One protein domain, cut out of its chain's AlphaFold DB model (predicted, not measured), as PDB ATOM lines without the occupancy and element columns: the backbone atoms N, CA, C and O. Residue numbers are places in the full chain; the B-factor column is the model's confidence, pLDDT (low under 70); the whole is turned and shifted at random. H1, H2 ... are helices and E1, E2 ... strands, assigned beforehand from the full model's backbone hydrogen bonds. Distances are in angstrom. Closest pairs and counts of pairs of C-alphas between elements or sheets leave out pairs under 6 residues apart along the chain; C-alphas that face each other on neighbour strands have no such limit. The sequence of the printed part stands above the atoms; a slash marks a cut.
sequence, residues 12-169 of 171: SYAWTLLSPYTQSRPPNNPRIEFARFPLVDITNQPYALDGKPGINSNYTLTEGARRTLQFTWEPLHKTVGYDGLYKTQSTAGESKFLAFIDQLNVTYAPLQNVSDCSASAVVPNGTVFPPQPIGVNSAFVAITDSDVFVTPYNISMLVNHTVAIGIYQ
ATOM      1  N   SER A  12      94.664 130.157  73.246       93.44
ATOM      2  CA  SER A  12      94.629 131.622  73.183       93.44
ATOM      3  C   SER A  12      94.591 132.288  74.560       93.44
ATOM      4  O   SER A  12      95.171 133.362  74.734       93.44
ATOM      5  N   TYR A  13      93.975 131.650  75.558       94.25
ATOM      6  CA  TYR A  13      93.965 132.150  76.930       94.25
ATOM      7  C   TYR A  13      95.330 131.977  77.577       94.25
ATOM      8  O   TYR A  13      95.890 132.940  78.098       94.25
ATOM      9  N   ALA A  14      95.898 130.773  77.475       92.31
ATOM     10  CA  ALA A  14      97.241 130.496  77.966       92.31
ATOM     11  C   ALA A  14      98.261 131.463  77.342       92.31
ATOM     12  O   ALA A  14      99.044 132.089  78.053       92.31
ATOM     13  N   TRP A  15      98.189 131.664  76.021       92.69
ATOM     14  CA  TRP A  15      99.019 132.643  75.325       92.69
ATOM     15  C   TRP A  15      98.812 134.062  75.861       92.69
ATOM     16  O   TRP A  15      99.780 134.762  76.146       92.69
ATOM     17  N   THR A  16      97.562 134.481  76.048       94.81
ATOM     18  CA  THR A  16      97.241 135.826  76.531       94.81
ATOM     19  C   THR A  16      97.795 136.104  77.930       94.81
ATOM     20  O   THR A  16      98.335 137.189  78.165       94.81
ATOM     21  N   LEU A  17      97.721 135.131  78.839       92.94
ATOM     22  CA  LEU A  17      98.252 135.257  80.199       92.94
ATOM     23  C   LEU A  17      99.790 135.227  80.241       92.94
ATOM     24  O   LEU A  17     100.389 135.892  81.080       92.94
ATOM     25  N   LEU A  18     100.440 134.494  79.329       91.25
ATOM     26  CA  LEU A  18     101.903 134.347  79.297       91.25
ATOM     27  C   LEU A  18     102.623 135.438  78.497       91.25
ATOM     28  O   LEU A  18     103.760 135.791  78.817       91.25
ATOM     29  N   SER A  19     101.989 135.994  77.462       90.75
ATOM     30  CA  SER A  19     102.641 136.943  76.554       90.75
ATOM     31  C   SER A  19     103.257 138.181  77.235       90.75
ATOM     32  O   SER A  19     104.309 138.612  76.760       90.75
ATOM     33  N   PRO A  20     102.705 138.760  78.330       89.81
ATOM     34  CA  PRO A  20     103.322 139.904  79.013       89.81
ATOM     35  C   PRO A  20     104.694 139.596  79.617       89.81
ATOM     36  O   PRO A  20     105.506 140.499  79.786       89.81
ATOM     37  N   TYR A  21     104.958 138.327  79.931       89.06
ATOM     38  CA  TYR A  21     106.209 137.881  80.548       89.06
ATOM     39  C   TYR A  21     107.277 137.499  79.518       89.06
ATOM     40  O   TYR A  21     108.404 137.162  79.879       89.06
ATOM     41  N   THR A  22     106.945 137.541  78.224       85.69
ATOM     42  CA  THR A  22     107.899 137.223  77.160       85.69
ATOM     43  C   THR A  22     108.860 138.392  76.972       85.69
ATOM     44  O   THR A  22     108.427 139.483  76.619       85.69
ATOM     45  N   GLN A  23     110.159 138.164  77.180       85.94
ATOM     46  CA  GLN A  23     111.198 139.198  77.039       85.94
ATOM     47  C   GLN A  23     111.911 139.172  75.682       85.94
ATOM     48  O   GLN A  23     112.452 140.185  75.248       85.94
ATOM     49  N   SER A  24     111.973 138.008  75.033       85.88
ATOM     50  CA  SER A  24     112.621 137.845  73.731       85.88
ATOM     51  C   SER A  24     112.097 136.608  73.000       85.88
ATOM     52  O   SER A  24     111.560 135.684  73.614       85.88
ATOM     53  N   ARG A  25     112.279 136.585  71.678       84.00
ATOM     54  CA  ARG A  25     111.982 135.449  70.798       84.00
ATOM     55  C   ARG A  25     113.262 135.043  70.063       84.00
ATOM     56  O   ARG A  25     113.859 135.896  69.403       84.00
ATOM     57  N   PRO A  26     113.673 133.763  70.115       86.38
ATOM     58  CA  PRO A  26     114.765 133.266  69.285       86.38
ATOM     59  C   PRO A  26     114.471 133.484  67.788       86.38
ATOM     60  O   PRO A  26     113.335 133.237  67.375       86.38
ATOM     61  N   PRO A  27     115.460 133.869  66.954       82.94
ATOM     62  CA  PRO A  27     115.231 134.249  65.553       82.94
ATOM     63  C   PRO A  27     114.499 133.195  64.707       82.94
ATOM     64  O   PRO A  27     113.736 133.544  63.811       82.94
ATOM     65  N   ASN A  28     114.708 131.912  65.012       89.31
ATOM     66  CA  ASN A  28     114.167 130.789  64.241       89.31
ATOM     67  C   ASN A  28     112.760 130.356  64.672       89.31
ATOM     68  O   ASN A  28     112.124 129.575  63.969       89.31
ATOM     69  N   ASN A  29     112.273 130.801  65.832       86.06
ATOM     70  CA  ASN A  29     110.959 130.381  66.312       86.06
ATOM     71  C   ASN A  29     109.893 131.189  65.575       86.06
ATOM     72  O   ASN A  29     110.092 132.388  65.516       86.06
ATOM     73  N   PRO A  30     108.791 130.657  65.022       86.12
ATOM     74  CA  PRO A  30     107.755 131.469  64.366       86.12
ATOM     75  C   PRO A  30     107.020 132.407  65.342       86.12
ATOM     76  O   PRO A  30     107.197 132.332  66.561       86.12
ATOM     77  N   ARG A  31     106.230 133.343  64.801       84.38
ATOM     78  CA  ARG A  31     105.298 134.155  65.595       84.38
ATOM     79  C   ARG A  31     104.128 133.272  66.038       84.38
ATOM     80  O   ARG A  31     103.749 132.346  65.326       84.38
ATOM     81  N   ILE A  32     103.573 133.543  67.216       87.25
ATOM     82  CA  ILE A  32     102.392 132.832  67.706       87.25
ATOM     83  C   ILE A  32     101.153 133.495  67.105       87.25
ATOM     84  O   ILE A  32     100.955 134.694  67.258       87.25
ATOM     85  N   GLU A  33     100.316 132.719  66.420       86.75
ATOM     86  CA  GLU A  33      99.143 133.238  65.696       86.75
ATOM     87  C   GLU A  33      97.850 133.221  66.529       86.75
ATOM     88  O   GLU A  33      96.774 133.557  66.035       86.75
ATOM     89  N   PHE A  34      97.927 132.848  67.810       89.38
ATOM     90  CA  PHE A  34      96.771 132.926  68.698       89.38
ATOM     91  C   PHE A  34      96.370 134.374  68.972       89.38
ATOM     92  O   PHE A  34      97.211 135.259  69.153       89.38
ATOM     93  N   ALA A  35      95.058 134.589  69.076       88.75
ATOM     94  CA  ALA A  35      94.514 135.870  69.487       88.75
ATOM     95  C   ALA A  35      95.050 136.272  70.861       88.75
ATOM     96  O   ALA A  35      95.145 135.449  71.777       88.75
ATOM     97  N   ARG A  36      95.371 137.560  70.990       93.81
ATOM     98  CA  ARG A  36      95.722 138.167  72.263       93.81
ATOM     99  C   ARG A  36      94.513 138.926  72.794       93.81
ATOM    100  O   ARG A  36      94.225 140.009  72.301       93.81
ATOM    101  N   PHE A  37      93.809 138.377  73.778       96.88
ATOM    102  CA  PHE A  37      92.670 139.071  74.393       96.88
ATOM    103  C   PHE A  37      93.144 140.191  75.313       96.88
ATOM    104  O   PHE A  37      94.246 140.084  75.837       96.88
ATOM    105  N   PRO A  38      92.362 141.255  75.538       97.19
ATOM    106  CA  PRO A  38      92.559 142.150  76.674       97.19
ATOM    107  C   PRO A  38      92.749 141.418  78.011       97.19
ATOM    108  O   PRO A  38      92.064 140.426  78.271       97.19
ATOM    109  N   LEU A  39      93.648 141.914  78.865       96.81
ATOM    110  CA  LEU A  39      93.760 141.434  80.246       96.81
ATOM    111  C   LEU A  39      92.743 142.100  81.166       96.81
ATOM    112  O   LEU A  39      92.529 143.305  81.077       96.81
ATOM    113  N   VAL A  40      92.178 141.315  82.075       96.38
ATOM    114  CA  VAL A  40      91.364 141.757  83.205       96.38
ATOM    115  C   VAL A  40      92.272 141.945  84.413       96.38
ATOM    116  O   VAL A  40      93.041 141.047  84.761       96.38
ATOM    117  N   ASP A  41      92.134 143.092  85.065       94.62
ATOM    118  CA  ASP A  41      92.747 143.412  86.345       94.62
ATOM    119  C   ASP A  41      91.660 143.503  87.421       94.62
ATOM    120  O   ASP A  41      90.767 144.353  87.367       94.62
ATOM    121  N   ILE A  42      91.708 142.591  88.392       92.25
ATOM    122  CA  ILE A  42      90.775 142.574  89.519       92.25
ATOM    123  C   ILE A  42      91.341 143.483  90.600       92.25
ATOM    124  O   ILE A  42      92.346 143.163  91.230       92.25
ATOM    125  N   THR A  43      90.675 144.611  90.837       92.12
ATOM    126  CA  THR A  43      91.184 145.686  91.699       92.12
ATOM    127  C   THR A  43      90.997 145.402  93.185       92.12
ATOM    128  O   THR A  43      91.623 146.044  94.026       92.12
ATOM    129  N   ASN A  44      90.140 144.439  93.528       87.81
ATOM    130  CA  ASN A  44      89.829 144.061  94.900       87.81
ATOM    131  C   ASN A  44      90.037 142.556  95.145       87.81
ATOM    132  O   ASN A  44      89.135 141.877  95.652       87.81
ATOM    133  N   GLN A  45      91.219 142.040  94.790       84.12
ATOM    134  CA  GLN A  45      91.574 140.638  95.039       84.12
ATOM    135  C   GLN A  45      91.401 140.256  96.524       84.12
ATOM    136  O   GLN A  45      91.578 141.098  97.412       84.12
ATOM    137  N   PRO A  46      90.982 139.015  96.815       75.38
ATOM    138  CA  PRO A  46      90.923 138.499  98.176       75.38
ATOM    139  C   PRO A  46      92.333 138.371  98.768       75.38
ATOM    140  O   PRO A  46      93.312 138.236  98.045       75.38
ATOM    141  N   TYR A  47      92.429 138.362 100.093       68.56
ATOM    142  CA  TYR A  47      93.678 138.100 100.810       68.56
ATOM    143  C   TYR A  47      93.651 136.688 101.409       68.56
ATOM    144  O   TYR A  47      92.586 136.203 101.813       68.56
ATOM    145  N   ALA A  48      94.805 136.024 101.469       62.38
ATOM    146  CA  ALA A  48      94.952 134.746 102.162       62.38
ATOM    147  C   ALA A  48      95.278 134.987 103.644       62.38
ATOM    148  O   ALA A  48      96.271 135.629 103.962       62.38
ATOM    149  N   LEU A  49      94.459 134.461 104.563       59.47
ATOM    150  CA  LEU A  49      94.657 134.649 106.011       59.47
ATOM    151  C   LEU A  49      95.992 134.091 106.539       59.47
ATOM    152  O   LEU A  49      96.474 134.561 107.568       59.47
ATOM    153  N   ASP A  50      96.574 133.106 105.855       53.72
ATOM    154  CA  ASP A  50      97.876 132.515 106.165       53.72
ATOM    155  C   ASP A  50      98.524 131.979 104.871       53.72
ATOM    156  O   ASP A  50      97.813 131.555 103.961       53.72
ATOM    157  N   GLY A  51      99.861 131.985 104.792       58.75
ATOM    158  CA  GLY A  51     100.655 131.437 103.683       58.75
ATOM    159  C   GLY A  51     100.793 132.285 102.406       58.75
ATOM    160  O   GLY A  51     100.378 133.439 102.343       58.75
ATOM    161  N   LYS A  52     101.456 131.721 101.378       56.34
ATOM    162  CA  LYS A  52     101.650 132.369 100.066       56.34
ATOM    163  C   LYS A  52     100.565 131.887  99.097       56.34
ATOM    164  O   LYS A  52     100.595 130.706  98.744       56.34
ATOM    165  N   PRO A  53      99.655 132.757  98.634       54.62
ATOM    166  CA  PRO A  53      98.602 132.345  97.723       54.62
ATOM    167  C   PRO A  53      99.168 131.866  96.383       54.62
ATOM    168  O   PRO A  53     100.202 132.331  95.897       54.62
ATOM    169  N   GLY A  54      98.481 130.893  95.796       53.19
ATOM    170  CA  GLY A  54      98.834 130.269  94.529       53.19
ATOM    171  C   GLY A  54      97.761 129.289  94.070       53.19
ATOM    172  O   GLY A  54      96.984 128.781  94.885       53.19
ATOM    173  N   ILE A  55      97.744 129.003  92.766       51.91
ATOM    174  CA  ILE A  55      96.760 128.112  92.127       51.91
ATOM    175  C   ILE A  55      96.780 126.696  92.723       51.91
ATOM    176  O   ILE A  55      95.757 126.042  92.689       51.91
ATOM    177  N   ASN A  56      97.877 126.255  93.346       46.28
ATOM    178  CA  ASN A  56      98.020 124.946  94.003       46.28
ATOM    179  C   ASN A  56      97.977 125.008  95.547       46.28
ATOM    180  O   ASN A  56      98.299 124.043  96.239       46.28
ATOM    181  N   SER A  57      97.626 126.155  96.130       50.16
ATOM    182  CA  SER A  57      97.634 126.342  97.586       50.16
ATOM    183  C   SER A  57      96.230 126.199  98.189       50.16
ATOM    184  O   SER A  57      95.237 126.577  97.572       50.16
ATOM    185  N   ASN A  58      96.112 125.584  99.374       49.44
ATOM    186  CA  ASN A  58      94.832 125.405 100.075       49.44
ATOM    187  C   ASN A  58      94.701 126.401 101.228       49.44
ATOM    188  O   ASN A  58      94.899 126.026 102.383       49.44
ATOM    189  N   TYR A  59      94.398 127.658 100.925       53.31
ATOM    190  CA  TYR A  59      94.184 128.662 101.963       53.31
ATOM    191  C   TYR A  59      92.725 129.083 102.004       53.31
ATOM    192  O   TYR A  59      92.101 129.331 100.973       53.31
ATOM    193  N   THR A  60      92.177 129.167 103.215       49.19
ATOM    194  CA  THR A  60      90.864 129.765 103.436       49.19
ATOM    195  C   THR A  60      90.961 131.236 103.059       49.19
ATOM    196  O   THR A  60      91.580 132.026 103.776       49.19
ATOM    197  N   LEU A  61      90.373 131.607 101.922       54.75
ATOM    198  CA  LEU A  61      90.189 133.011 101.593       54.75
ATOM    199  C   LEU A  61      89.271 133.645 102.630       54.75
ATOM    200  O   LEU A  61      88.243 133.067 102.988       54.75
ATOM    201  N   THR A  62      89.613 134.850 103.079       49.78
ATOM    202  CA  THR A  62      88.828 135.574 104.086       49.78
ATOM    203  C   THR A  62      87.391 135.842 103.617       49.78
ATOM    204  O   THR A  62      86.499 136.017 104.441       49.78
ATOM    205  N   GLU A  63      87.150 135.864 102.297       56.00
ATOM    206  CA  GLU A  63      85.886 136.287 101.683       56.00
ATOM    207  C   GLU A  63      85.635 135.577 100.332       56.00
ATOM    208  O   GLU A  63      85.878 136.139  99.267       56.00
ATOM    209  N   GLY A  64      85.201 134.311 100.360       56.50
ATOM    210  CA  GLY A  64      85.072 133.480  99.149       56.50
ATOM    211  C   GLY A  64      83.766 133.656  98.360       56.50
ATOM    212  O   GLY A  64      83.786 133.985  97.182       56.50
ATOM    213  N   ALA A  65      82.604 133.442  98.981       62.88
ATOM    214  CA  ALA A  65      81.321 133.417  98.271       62.88
ATOM    215  C   ALA A  65      80.529 134.721  98.441       62.88
ATOM    216  O   ALA A  65      80.527 135.314  99.518       62.88
ATOM    217  N   ARG A  66      79.786 135.127  97.398       73.25
ATOM    218  CA  ARG A  66      78.889 136.305  97.387       73.25
ATOM    219  C   ARG A  66      79.565 137.673  97.542       73.25
ATOM    220  O   ARG A  66      78.866 138.677  97.665       73.25
ATOM    221  N   ARG A  67      80.895 137.744  97.497       80.75
ATOM    222  CA  ARG A  67      81.614 139.019  97.416       80.75
ATOM    223  C   ARG A  67      81.414 139.645  96.035       80.75
ATOM    224  O   ARG A  67      81.371 138.944  95.027       80.75
ATOM    225  N   THR A  68      81.342 140.970  95.991       88.69
ATOM    226  CA  THR A  68      81.373 141.726  94.737       88.69
ATOM    227  C   THR A  68      82.820 141.940  94.304       88.69
ATOM    228  O   THR A  68      83.592 142.600  95.001       88.69
ATOM    229  N   LEU A  69      83.190 141.396  93.149       90.19
ATOM    230  CA  LEU A  69      84.437 141.716  92.466       90.19
ATOM    231  C   LEU A  69      84.284 143.016  91.697       90.19
ATOM    232  O   LEU A  69      83.259 143.248  91.060       90.19
ATOM    233  N   GLN A  70      85.322 143.834  91.751       94.12
ATOM    234  CA  GLN A  70      85.506 145.022  90.940       94.12
ATOM    235  C   GLN A  70      86.725 144.785  90.064       94.12
ATOM    236  O   GLN A  70      87.754 144.293  90.531       94.12
ATOM    237  N   PHE A  71      86.596 145.090  88.783       95.25
ATOM    238  CA  PHE A  71      87.671 144.849  87.839       95.25
ATOM    239  C   PHE A  71      87.619 145.821  86.675       95.25
ATOM    240  O   PHE A  71      86.571 146.366  86.318       95.25
ATOM    241  N   THR A  72      88.787 146.017  86.084       96.94
ATOM    242  CA  THR A  72      88.980 146.739  84.835       96.94
ATOM    243  C   THR A  72      89.582 145.794  83.805       96.94
ATOM    244  O   THR A  72      90.046 144.706  84.146       96.94
ATOM    245  N   TRP A  73      89.549 146.156  82.528       96.38
ATOM    246  CA  TRP A  73      90.264 145.405  81.501       96.38
ATOM    247  C   TRP A  73      90.927 146.319  80.481       96.38
ATOM    248  O   TRP A  73      90.617 147.504  80.369       96.38
ATOM    249  N   GLU A  74      91.892 145.771  79.749       96.25
ATOM    250  CA  GLU A  74      92.597 146.513  78.712       96.25
ATOM    251  C   GLU A  74      91.651 146.922  77.565       96.25
ATOM    252  O   GLU A  74      90.755 146.166  77.187       96.25
ATOM    253  N   PRO A  75      91.866 148.085  76.933       94.94
ATOM    254  CA  PRO A  75      91.121 148.435  75.734       94.94
ATOM    255  C   PRO A  75      91.524 147.536  74.558       94.94
ATOM    256  O   PRO A  75      92.619 146.961  74.522       94.94
ATOM    257  N   LEU A  76      90.651 147.456  73.554       94.31
ATOM    258  CA  LEU A  76      90.954 146.816  72.273       94.31
ATOM    259  C   LEU A  76      92.032 147.592  71.501       94.31
ATOM    260  O   LEU A  76      92.178 148.805  71.644       94.31
ATOM    261  N   HIS A  77      92.767 146.883  70.644       93.94
ATOM    262  CA  HIS A  77      93.848 147.394  69.795       93.94
ATOM    263  C   HIS A  77      95.060 147.977  70.536       93.94
ATOM    264  O   HIS A  77      95.923 148.601  69.910       93.94
ATOM    265  N   LYS A  78      95.176 147.740  71.846       93.50
ATOM    266  CA  LYS A  78      96.355 148.096  72.633       93.50
ATOM    267  C   LYS A  78      97.537 147.246  72.181       93.50
ATOM    268  O   LYS A  78      97.453 146.019  72.183       93.50
ATOM    269  N   THR A  79      98.639 147.889  71.814       92.62
ATOM    270  CA  THR A  79      99.898 147.201  71.511       92.62
ATOM    271  C   THR A  79     100.480 146.581  72.784       92.62
ATOM    272  O   THR A  79     100.605 147.263  73.802       92.62
ATOM    273  N   VAL A  80     100.831 145.296  72.730       89.69
ATOM    274  CA  VAL A  80     101.354 144.506  73.856       89.69
ATOM    275  C   VAL A  80     102.536 143.628  73.421       89.69
ATOM    276  O   VAL A  80     102.744 143.385  72.231       89.69
ATOM    277  N   GLY A  81     103.289 143.124  74.403       83.06
ATOM    278  CA  GLY A  81     104.496 142.315  74.191       83.06
ATOM    279  C   GLY A  81     105.775 143.155  74.089       83.06
ATOM    280  O   GLY A  81     105.720 144.362  73.866       83.06
ATOM    281  N   TYR A  82     106.932 142.512  74.269       82.19
ATOM    282  CA  TYR A  82     108.243 143.181  74.293       82.19
ATOM    283  C   TYR A  82     108.643 143.817  72.950       82.19
ATOM    284  O   TYR A  82     109.424 144.762  72.918       82.19
ATOM    285  N   ASP A  83     108.122 143.288  71.842       83.56
ATOM    286  CA  ASP A  83     108.404 143.713  70.469       83.56
ATOM    287  C   ASP A  83     107.275 144.556  69.855       83.56
ATOM    288  O   ASP A  83     107.394 145.019  68.720       83.56
ATOM    289  N   GLY A  84     106.170 144.743  70.583       85.62
ATOM    290  CA  GLY A  84     104.985 145.449  70.102       85.62
ATOM    291  C   GLY A  84     104.293 144.796  68.897       85.62
ATOM    292  O   GLY A  84     103.531 145.467  68.201       85.62
ATOM    293  N   LEU A  85     104.539 143.508  68.621       85.62
ATOM    294  CA  LEU A  85     103.956 142.802  67.468       85.62
ATOM    295  C   LEU A  85     102.529 142.288  67.706       85.62
ATOM    296  O   LEU A  85     101.882 141.786  66.778       85.62
ATOM    297  N   TYR A  86     102.031 142.375  68.937       89.69
ATOM    298  CA  TYR A  86     100.696 141.918  69.301       89.69
ATOM    299  C   TYR A  86      99.807 143.104  69.637       89.69
ATOM    300  O   TYR A  86     100.242 144.079  70.246       89.69
ATOM    301  N   LYS A  87      98.538 143.004  69.251       93.75
ATOM    302  CA  LYS A  87      97.494 143.939  69.654       93.75
ATOM    303  C   LYS A  87      96.378 143.172  70.333       93.75
ATOM    304  O   LYS A  87      96.067 142.056  69.914       93.75
ATOM    305  N   THR A  88      95.794 143.762  71.369       94.69
ATOM    306  CA  THR A  88      94.611 143.194  72.010       94.69
ATOM    307  C   THR A  88      93.450 143.148  71.016       94.69
ATOM    308  O   THR A  88      93.189 144.122  70.309       94.69
ATOM    309  N   GLN A  89      92.758 142.016  70.936       94.81
ATOM    310  CA  GLN A  89      91.638 141.814  70.022       94.81
ATOM    311  C   GLN A  89      90.588 140.887  70.633       94.81
ATOM    312  O   GLN A  89      90.909 140.006  71.428       94.81
ATOM    313  N   SER A  90      89.340 141.081  70.225       94.81
ATOM    314  CA  SER A  90      88.198 140.238  70.561       94.81
ATOM    315  C   SER A  90      87.196 140.291  69.407       94.81
ATOM    316  O   SER A  90      87.102 141.304  68.715       94.81
ATOM    317  N   THR A  91      86.475 139.194  69.189       94.50
ATOM    318  CA  THR A  91      85.336 139.111  68.261       94.50
ATOM    319  C   THR A  91      83.992 139.106  68.987       94.50
ATOM    320  O   THR A  91      82.956 139.006  68.336       94.50
ATOM    321  N   ALA A  92      84.018 139.147  70.320       94.38
ATOM    322  CA  ALA A  92      82.832 139.075  71.155       94.38
ATOM    323  C   ALA A  92      82.013 140.367  71.063       94.38
ATOM    324  O   ALA A  92      82.544 141.448  70.795       94.38
ATOM    325  N   GLY A  93      80.711 140.238  71.295       93.31
ATOM    326  CA  GLY A  93      79.790 141.357  71.441       93.31
ATOM    327  C   GLY A  93      79.933 142.081  72.783       93.31
ATOM    328  O   GLY A  93      80.979 142.071  73.431       93.31
ATOM    329  N   GLU A  94      78.849 142.728  73.208       94.06
ATOM    330  CA  GLU A  94      78.797 143.466  74.475       94.06
ATOM    331  C   GLU A  94      79.097 142.563  75.678       94.06
ATOM    332  O   GLU A  94      78.557 141.465  75.783       94.06
ATOM    333  N   SER A  95      79.909 143.045  76.621       95.06
ATOM    334  CA  SER A  95      80.255 142.325  77.848       95.06
ATOM    335  C   SER A  95      79.035 142.144  78.759       95.06
ATOM    336  O   SER A  95      78.475 143.134  79.236       95.06
ATOM    337  N   LYS A  96      78.653 140.894  79.051       96.38
ATOM    338  CA  LYS A  96      77.463 140.565  79.861       96.38
ATOM    339  C   LYS A  96      77.746 139.702  81.081       96.38
ATOM    340  O   LYS A  96      77.050 139.848  82.086       96.38
ATOM    341  N   PHE A  97      78.760 138.840  81.027       96.75
ATOM    342  CA  PHE A  97      79.055 137.901  82.111       96.75
ATOM    343  C   PHE A  97      80.541 137.855  82.456       96.75
ATOM    344  O   PHE A  97      81.399 137.980  81.584       96.75
ATOM    345  N   LEU A  98      80.840 137.600  83.728       95.25
ATOM    346  CA  LEU A  98      82.137 137.124  84.188       95.25
ATOM    347  C   LEU A  98      82.059 135.603  84.354       95.25
ATOM    348  O   LEU A  98      81.345 135.096  85.219       95.25
ATOM    349  N   ALA A  99      82.773 134.882  83.502       92.88
ATOM    350  CA  ALA A  99      82.913 133.438  83.543       92.88
ATOM    351  C   ALA A  99      84.032 133.059  84.518       92.88
ATOM    352  O   ALA A  99      85.175 133.468  84.332       92.88
ATOM    353  N   PHE A 100      83.702 132.264  85.529       88.56
ATOM    354  CA  PHE A 100      84.639 131.626  86.444       88.56
ATOM    355  C   PHE A 100      84.922 130.224  85.928       88.56
ATOM    356  O   PHE A 100      84.005 129.408  85.828       88.56
ATOM    357  N   ILE A 101      86.174 129.967  85.571       85.81
ATOM    358  CA  ILE A 101      86.606 128.702  84.991       85.81
ATOM    359  C   ILE A 101      87.276 127.886  86.089       85.81
ATOM    360  O   ILE A 101      88.367 128.227  86.550       85.81
ATOM    361  N   ASP A 102      86.604 126.811  86.483       75.69
ATOM    362  CA  ASP A 102      87.066 125.867  87.495       75.69
ATOM    363  C   ASP A 102      87.219 124.461  86.881       75.69
ATOM    364  O   ASP A 102      86.837 124.227  85.731       75.69
ATOM    365  N   GLN A 103      87.783 123.518  87.637       69.44
ATOM    366  CA  GLN A 103      88.242 122.203  87.168       69.44
ATOM    367  C   GLN A 103      87.176 121.412  86.398       69.44
ATOM    368  O   GLN A 103      87.496 120.699  85.448       69.44
ATOM    369  N   LEU A 104      85.909 121.520  86.808       69.06
ATOM    370  CA  LEU A 104      84.819 120.710  86.259       69.06
ATOM    371  C   LEU A 104      83.809 121.509  85.434       69.06
ATOM    372  O   LEU A 104      83.214 120.934  84.529       69.06
ATOM    373  N   ASN A 105      83.616 122.799  85.724       75.25
ATOM    374  CA  ASN A 105      82.551 123.613  85.139       75.25
ATOM    375  C   ASN A 105      82.969 125.079  84.991       75.25
ATOM    376  O   ASN A 105      83.808 125.592  85.732       75.25
ATOM    377  N   VAL A 106      82.290 125.772  84.077       86.06
ATOM    378  CA  VAL A 106      82.328 127.231  83.975       86.06
ATOM    379  C   VAL A 106      81.051 127.797  84.583       86.06
ATOM    380  O   VAL A 106      79.951 127.397  84.209       86.06
ATOM    381  N   THR A 107      81.194 128.724  85.529       87.94
ATOM    382  CA  THR A 107      80.056 129.399  86.167       87.94
ATOM    383  C   THR A 107      80.028 130.863  85.762       87.94
ATOM    384  O   THR A 107      81.028 131.561  85.898       87.94
ATOM    385  N   TYR A 108      78.883 131.345  85.290       91.62
ATOM    386  CA  TYR A 108      78.725 132.720  84.825       91.62
ATOM    387  C   TYR A 108      78.075 133.585  85.902       91.62
ATOM    388  O   TYR A 108      77.032 133.236  86.455       91.62
ATOM    389  N   ALA A 109      78.679 134.737  86.173       92.69
ATOM    390  CA  ALA A 109      78.101 135.787  86.995       92.69
ATOM    391  C   ALA A 109      77.725 136.982  86.105       92.69
ATOM    392  O   ALA A 109      78.591 137.482  85.384       92.69
ATOM    393  N   PRO A 110      76.474 137.473  86.138       96.19
ATOM    394  CA  PRO A 110      76.091 138.670  85.397       96.19
ATOM    395  C   PRO A 110      76.918 139.887  85.816       96.19
ATOM    396  O   PRO A 110      77.141 140.114  87.012       96.19
ATOM    397  N   LEU A 111      77.343 140.678  84.833       96.31
ATOM    398  CA  LEU A 111      78.028 141.939  85.082       96.31
ATOM    399  C   LEU A 111      77.060 143.002  85.608       96.31
ATOM    400  O   LEU A 111      75.890 143.067  85.237       96.31
ATOM    401  N   GLN A 112      77.585 143.872  86.459       96.19
ATOM    402  CA  GLN A 112      76.906 145.002  87.075       96.19
ATOM    403  C   GLN A 112      77.792 146.239  86.944       96.19
ATOM    404  O   GLN A 112      79.019 146.129  86.976       96.19
ATOM    405  N   ASN A 113      77.181 147.423  86.851       94.19
ATOM    406  CA  ASN A 113      77.900 148.698  86.728       94.19
ATOM    407  C   ASN A 113      78.909 148.697  85.565       94.19
ATOM    408  O   ASN A 113      80.042 149.147  85.722       94.19
ATOM    409  N   VAL A 114      78.509 148.133  84.421       93.06
ATOM    410  CA  VAL A 114      79.351 148.073  83.221       93.06
ATOM    411  C   VAL A 114      79.583 149.492  82.703       93.06
ATOM    412  O   VAL A 114      78.635 150.234  82.455       93.06
ATOM    413  N   SER A 115      80.852 149.847  82.545       89.88
ATOM    414  CA  SER A 115      81.327 151.027  81.825       89.88
ATOM    415  C   SER A 115      82.299 150.587  80.717       89.88
ATOM    416  O   SER A 115      82.478 149.388  80.508       89.88
ATOM    417  N   ASP A 116      82.940 151.522  80.009       85.75
ATOM    418  CA  ASP A 116      83.751 151.225  78.814       85.75
ATOM    419  C   ASP A 116      84.800 150.109  79.009       85.75
ATOM    420  O   ASP A 116      84.987 149.274  78.125       85.75
ATOM    421  N   CYS A 117      85.499 150.079  80.148       93.44
ATOM    422  CA  CYS A 117      86.535 149.080  80.464       93.44
ATOM    423  C   CYS A 117      86.535 148.687  81.951       93.44
ATOM    424  O   CYS A 117      87.578 148.342  82.512       93.44
ATOM    425  N   SER A 118      85.389 148.799  82.623       95.94
ATOM    426  CA  SER A 118      85.247 148.365  84.012       95.94
ATOM    427  C   SER A 118      83.860 147.815  84.287       95.94
ATOM    428  O   SER A 118      82.879 148.196  83.649       95.94
ATOM    429  N   ALA A 119      83.786 146.890  85.234       96.81
ATOM    430  CA  ALA A 119      82.533 146.320  85.690       96.81
ATOM    431  C   ALA A 119      82.709 145.721  87.084       96.81
ATOM    432  O   ALA A 119      83.787 145.713  87.687       96.81
ATOM    433  N   SER A 120      81.604 145.199  87.593       95.69
ATOM    434  CA  SER A 120      81.559 144.415  88.810       95.69
ATOM    435  C   SER A 120      80.750 143.143  88.600       95.69
ATOM    436  O   SER A 120      79.884 143.092  87.731       95.69
ATOM    437  N   ALA A 121      81.034 142.097  89.368       93.75
ATOM    438  CA  ALA A 121      80.270 140.851  89.339       93.75
ATOM    439  C   ALA A 121      80.313 140.187  90.713       93.75
ATOM    440  O   ALA A 121      81.272 140.355  91.463       93.75
ATOM    441  N   VAL A 122      79.279 139.425  91.055       89.81
ATOM    442  CA  VAL A 122      79.232 138.705  92.332       89.81
ATOM    443  C   VAL A 122      79.861 137.328  92.155       89.81
ATOM    444  O   VAL A 122      79.464 136.591  91.255       89.81
ATOM    445  N   VAL A 123      80.810 136.970  93.022       83.88
ATOM    446  CA  VAL A 123      81.416 135.633  93.016       83.88
ATOM    447  C   VAL A 123      80.325 134.583  93.249       83.88
ATOM    448  O   VAL A 123      79.621 134.663  94.270       83.88
ATOM    449  N   PRO A 124      80.170 133.602  92.339       77.94
ATOM    450  CA  PRO A 124      79.189 132.545  92.485       77.94
ATOM    451  C   PRO A 124      79.343 131.813  93.817       77.94
ATOM    452  O   PRO A 124      80.444 131.507  94.267       77.94
ATOM    453  N   ASN A 125      78.215 131.530  94.462       69.75
ATOM    454  CA  ASN A 125      78.205 130.684  95.644       69.75
ATOM    455  C   ASN A 125      78.219 129.225  95.200       69.75
ATOM    456  O   ASN A 125      77.339 128.819  94.441       69.75
ATOM    457  N   GLY A 126      79.127 128.419  95.731       55.12
ATOM    458  CA  GLY A 126      78.975 126.982  95.595       55.12
ATOM    459  C   GLY A 126      79.676 126.193  96.687       55.12
ATOM    460  O   GLY A 126      80.395 126.714  97.539       55.12
ATOM    461  N   THR A 127      79.385 124.902  96.683       48.59
ATOM    462  CA  THR A 127      79.840 123.908  97.656       48.59
ATOM    463  C   THR A 127      80.300 122.705  96.833       48.59
ATOM    464  O   THR A 127      79.483 122.156  96.100       48.59
ATOM    465  N   VAL A 128      81.589 122.327  96.878       47.75
ATOM    466  CA  VAL A 128      82.080 121.160  96.105       47.75
ATOM    467  C   VAL A 128      81.571 119.872  96.751       47.75
ATOM    468  O   VAL A 128      81.049 118.997  96.069       47.75
ATOM    469  N   PHE A 129      81.662 119.787  98.081       46.66
ATOM    470  CA  PHE A 129      81.142 118.684  98.885       46.66
ATOM    471  C   PHE A 129      80.632 119.229 100.214       46.66
ATOM    472  O   PHE A 129      81.408 119.850 100.929       46.66
ATOM    473  N   PRO A 130      79.367 119.014 100.607       45.72
ATOM    474  CA  PRO A 130      78.935 119.326 101.964       45.72
ATOM    475  C   PRO A 130      79.775 118.522 102.976       45.72
ATOM    476  O   PRO A 130      79.901 117.310 102.804       45.72
ATOM    477  N   PRO A 131      80.339 119.130 104.036       53.59
ATOM    478  CA  PRO A 131      80.177 120.511 104.501       53.59
ATOM    479  C   PRO A 131      81.293 121.480 104.053       53.59
ATOM    480  O   PRO A 131      81.342 122.607 104.540       53.59
ATOM    481  N   GLN A 132      82.216 121.064 103.183       47.12
ATOM    482  CA  GLN A 132      83.304 121.908 102.697       47.12
ATOM    483  C   GLN A 132      82.787 122.974 101.708       47.12
ATOM    484  O   GLN A 132      82.256 122.626 100.647       47.12
ATOM    485  N   PRO A 133      82.950 124.277 102.007       47.31
ATOM    486  CA  PRO A 133      82.651 125.320 101.029       47.31
ATOM    487  C   PRO A 133      83.483 125.094  99.760       47.31
ATOM    488  O   PRO A 133      84.556 124.488  99.825       47.31
ATOM    489  N   ILE A 134      83.031 125.607  98.605       49.97
ATOM    490  CA  ILE A 134      83.996 125.915  97.545       49.97
ATOM    491  C   ILE A 134      84.974 126.881  98.202       49.97
ATOM    492  O   ILE A 134      84.624 128.024  98.500       49.97
ATOM    493  N   GLY A 135      86.183 126.404  98.500       48.84
ATOM    494  CA  GLY A 135      87.306 127.314  98.586       48.84
ATOM    495  C   GLY A 135      87.317 127.969  97.224       48.84
ATOM    496  O   GLY A 135      87.599 127.284  96.244       48.84
ATOM    497  N   VAL A 136      86.866 129.224  97.131       51.50
ATOM    498  CA  VAL A 136      86.962 129.972  95.880       51.50
ATOM    499  C   VAL A 136      88.444 130.254  95.730       51.50
ATOM    500  O   VAL A 136      88.919 131.319  96.077       51.50
ATOM    501  N   ASN A 137      89.204 129.230  95.366       59.09
ATOM    502  CA  ASN A 137      90.635 129.310  95.199       59.09
ATOM    503  C   ASN A 137      90.918 130.169  93.968       59.09
ATOM    504  O   ASN A 137      90.016 130.677  93.297       59.09
ATOM    505  N   SER A 138      92.203 130.344  93.686       71.94
ATOM    506  CA  SER A 138      92.611 131.056  92.487       71.94
ATOM    507  C   SER A 138      91.978 130.398  91.252       71.94
ATOM    508  O   SER A 138      92.162 129.204  91.040       71.94
ATOM    509  N   ALA A 139      91.225 131.159  90.466       80.44
ATOM    510  CA  ALA A 139      90.489 130.716  89.295       80.44
ATOM    511  C   ALA A 139      90.837 131.585  88.084       80.44
ATOM    512  O   ALA A 139      91.127 132.781  88.197       80.44
ATOM    513  N   PHE A 140      90.755 130.997  86.898       88.31
ATOM    514  CA  PHE A 140      90.808 131.777  85.670       88.31
ATOM    515  C   PHE A 140      89.448 132.413  85.424       88.31
ATOM    516  O   PHE A 140      88.408 131.777  85.612       88.31
ATOM    517  N   VAL A 141      89.456 133.669  84.990       92.44
ATOM    518  CA  VAL A 141      88.228 134.397  84.681       92.44
ATOM    519  C   VAL A 141      88.243 134.923  83.258       92.44
ATOM    520  O   VAL A 141      89.292 135.285  82.722       92.44
ATOM    521  N   ALA A 142      87.067 134.989  82.644       95.38
ATOM    522  CA  ALA A 142      86.882 135.592  81.333       95.38
ATOM    523  C   ALA A 142      85.621 136.453  81.309       95.38
ATOM    524  O   ALA A 142      84.560 136.032  81.759       95.38
ATOM    525  N   ILE A 143      85.719 137.658  80.761       96.88
ATOM    526  CA  ILE A 143      84.556 138.478  80.438       96.88
ATOM    527  C   ILE A 143      83.987 137.958  79.127       96.88
ATOM    528  O   ILE A 143      84.727 137.799  78.156       96.88
ATOM    529  N   THR A 144      82.686 137.691  79.097       96.81
ATOM    530  CA  THR A 144      82.008 137.085  77.950       96.81
ATOM    531  C   THR A 144      80.735 137.828  77.569       96.81
ATOM    532  O   THR A 144      80.113 138.497  78.400       96.81
ATOM    533  N   ASP A 145      80.359 137.726  76.297       96.81
ATOM    534  CA  ASP A 145      79.139 138.330  75.744       96.81
ATOM    535  C   ASP A 145      77.884 137.449  75.892       96.81
ATOM    536  O   ASP A 145      76.754 137.911  75.699       96.81
ATOM    537  N   SER A 146      78.082 136.179  76.242       96.38
ATOM    538  CA  SER A 146      77.054 135.153  76.364       96.38
ATOM    539  C   SER A 146      77.499 134.042  77.318       96.38
ATOM    540  O   SER A 146      78.686 133.754  77.470       96.38
ATOM    541  N   ASP A 147      76.528 133.409  77.963       94.25
ATOM    542  CA  ASP A 147      76.675 132.321  78.928       94.25
ATOM    543  C   ASP A 147      76.658 130.949  78.234       94.25
ATOM    544  O   ASP A 147      75.826 130.082  78.506       94.25
ATOM    545  N   VAL A 148      77.582 130.749  77.288       92.81
ATOM    546  CA  VAL A 148      77.663 129.501  76.515       92.81
ATOM    547  C   VAL A 148      77.910 128.310  77.433       92.81
ATOM    548  O   VAL A 148      78.888 128.262  78.172       92.81
ATOM    549  N   PHE A 149      77.062 127.288  77.334       90.31
ATOM    550  CA  PHE A 149      77.273 126.059  78.085       90.31
ATOM    551  C   PHE A 149      78.515 125.312  77.577       90.31
ATOM    552  O   PHE A 149      78.540 124.795  76.454       90.31
ATOM    553  N   VAL A 150      79.543 125.236  78.423       89.00
ATOM    554  CA  VAL A 150      80.798 124.544  78.130       89.00
ATOM    555  C   VAL A 150      81.184 123.567  79.235       89.00
ATOM    556  O   VAL A 150      80.865 123.730  80.408       89.00
ATOM    557  N   THR A 151      81.913 122.546  78.818       84.44
ATOM    558  CA  THR A 151      82.537 121.493  79.616       84.44
ATOM    559  C   THR A 151      84.035 121.484  79.295       84.44
ATOM    560  O   THR A 151      84.446 122.084  78.292       84.44
ATOM    561  N   PRO A 152      84.869 120.746  80.049       81.06
ATOM    562  CA  PRO A 152      86.281 120.588  79.699       81.06
ATOM    563  C   PRO A 152      86.520 120.103  78.257       81.06
ATOM    564  O   PRO A 152      87.541 120.430  77.661       81.06
ATOM    565  N   TYR A 153      85.566 119.377  77.660       84.56
ATOM    566  CA  TYR A 153      85.673 118.878  76.287       84.56
ATOM    567  C   TYR A 153      85.548 119.973  75.211       84.56
ATOM    568  O   TYR A 153      86.156 119.861  74.150       84.56
ATOM    569  N   ASN A 154      84.770 121.033  75.457       89.06
ATOM    570  CA  ASN A 154      84.441 122.059  74.456       89.06
ATOM    571  C   ASN A 154      84.711 123.497  74.931       89.06
ATOM    572  O   ASN A 154      84.185 124.446  74.352       89.06
ATOM    573  N   ILE A 155      85.563 123.680  75.943       89.50
ATOM    574  CA  ILE A 155      85.879 124.997  76.515       89.50
ATOM    575  C   ILE A 155      86.439 125.997  75.489       89.50
ATOM    576  O   ILE A 155      86.277 127.205  75.642       89.50
ATOM    577  N   SER A 156      87.033 125.521  74.391       90.50
ATOM    578  CA  SER A 156      87.484 126.370  73.282       90.50
ATOM    579  C   SER A 156      86.356 127.159  72.609       90.50
ATOM    580  O   SER A 156      86.636 128.167  71.968       90.50
ATOM    581  N   MET A 157      85.091 126.751  72.763       92.12
ATOM    582  CA  MET A 157      83.943 127.511  72.254       92.12
ATOM    583  C   MET A 157      83.816 128.892  72.910       92.12
ATOM    584  O   MET A 157      83.283 129.804  72.283       92.12
ATOM    585  N   LEU A 158      84.366 129.084  74.117       92.69
ATOM    586  CA  LEU A 158      84.383 130.391  74.779       92.69
ATOM    587  C   LEU A 158      85.175 131.448  74.009       92.69
ATOM    588  O   LEU A 158      84.853 132.628  74.115       92.69
ATOM    589  N   VAL A 159      86.176 131.050  73.217       94.38
ATOM    590  CA  VAL A 159      87.112 131.972  72.549       94.38
ATOM    591  C   VAL A 159      86.378 133.001  71.686       94.38
ATOM    592  O   VAL A 159      86.727 134.177  71.725       94.38
ATOM    593  N   ASN A 160      85.326 132.593  70.970       95.00
ATOM    594  CA  ASN A 160      84.553 133.502  70.112       95.00
ATOM    595  C   ASN A 160      83.678 134.491  70.899       95.00
ATOM    596  O   ASN A 160      83.281 135.514  70.351       95.00
ATOM    597  N   HIS A 161      83.421 134.188  72.170       96.31
ATOM    598  CA  HIS A 161      82.569 134.941  73.087       96.31
ATOM    599  C   HIS A 161      83.372 135.719  74.134       96.31
ATOM    600  O   HIS A 161      82.796 136.335  75.025       96.31
ATOM    601  N   THR A 162      84.705 135.695  74.049       97.12
ATOM    602  CA  THR A 162      85.604 136.286  75.046       97.12
ATOM    603  C   THR A 162      85.912 137.742  74.738       97.12
ATOM    604  O   THR A 162      86.534 138.043  73.721       97.12
ATOM    605  N   VAL A 163      85.562 138.642  75.652       96.44
ATOM    606  CA  VAL A 163      85.921 140.068  75.610       96.44
ATOM    607  C   VAL A 163      87.319 140.295  76.187       96.44
ATOM    608  O   VAL A 163      88.141 140.958  75.565       96.44
ATOM    609  N   ALA A 164      87.595 139.732  77.363       96.88
ATOM    610  CA  ALA A 164      88.848 139.895  78.099       96.88
ATOM    611  C   ALA A 164      89.072 138.694  79.025       96.88
ATOM    612  O   ALA A 164      88.109 138.017  79.383       96.88
ATOM    613  N   ILE A 165      90.308 138.438  79.452       96.62
ATOM    614  CA  ILE A 165      90.617 137.342  80.386       96.62
ATOM    615  C   ILE A 165      91.536 137.789  81.515       96.62
ATOM    616  O   ILE A 165      92.355 138.681  81.333       96.62
ATOM    617  N   GLY A 166      91.480 137.118  82.657       93.62
ATOM    618  CA  GLY A 166      92.394 137.376  83.761       93.62
ATOM    619  C   GLY A 166      92.436 136.241  84.766       93.62
ATOM    620  O   GLY A 166      91.980 135.125  84.509       93.62
ATOM    621  N   ILE A 167      93.010 136.549  85.922       89.44
ATOM    622  CA  ILE A 167      93.165 135.610  87.027       89.44
ATOM    623  C   ILE A 167      92.509 136.235  88.251       89.44
ATOM    624  O   ILE A 167      92.851 137.345  88.654       89.44
ATOM    625  N   TYR A 168      91.574 135.504  88.840       84.69
ATOM    626  CA  TYR A 168      91.098 135.743  90.189       84.69
ATOM    627  C   TYR A 168      91.951 134.915  91.129       84.69
ATOM    628  O   TYR A 168      91.926 133.700  91.047       84.69
ATOM    629  N   GLN A 169      92.742 135.538  91.988       77.44
ATOM    630  CA  GLN A 169      93.574 134.831  92.956       77.44
ATOM    631  C   GLN A 169      93.665 135.629  94.243       77.44
ATOM    632  O   GLN A 169      93.254 136.786  94.283       77.44
TER     633      GLN A 169
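Overview. This is residues 12 to 169 of the 171 residues of an uncharacterized protein of Rhodosporidium toruloides (UniProt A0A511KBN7). With little regular structure, the domain is a closed seven-strand barrel, E1-E2-E5-E4-E3-E7-E8, with H1 and H2 outside it. The 158 printed residues include H1-E1-E2-E3-E4-E5-E6-E7-H2-E8 in chain order; class and barrel are mixed. It is compact, radius of gyration of the C-alphas 16.3 A, spanning 53 by 35 by 31 A.

Arrangement. H1, residues 12-21, and H2, residues 155-161, are on the barrel, with 4 of 6 and 0 of 3 O i to N i+4 pairs within hydrogen-bond range; H2 has 3 of 4 at i+3. E1, 39-42, is parallel to E8, 162-168; N 40 to O 165, 2.7 A. E3, 97-101, E4, 106-115, and E5, 118-122, form a meander of successive antiparallel neighbours; N 98 to O 109, 2.8 A. E2, 68-73, antiparallel to E5, completes a Greek key.

Along the chain. E6, 127-129, pairs with no named strand; E7 is 139-144. C-alpha 12 is at (94.629, 131.622, 73.183), C-alpha 168 at (91.098, 135.743, 90.189).

Size, cuts and confidence. The printed part has no cut. Links H1-E1, E1-E2 and E2-E3 are long; pLDDT is under 70 at 47-65, 103-104 and 125-137.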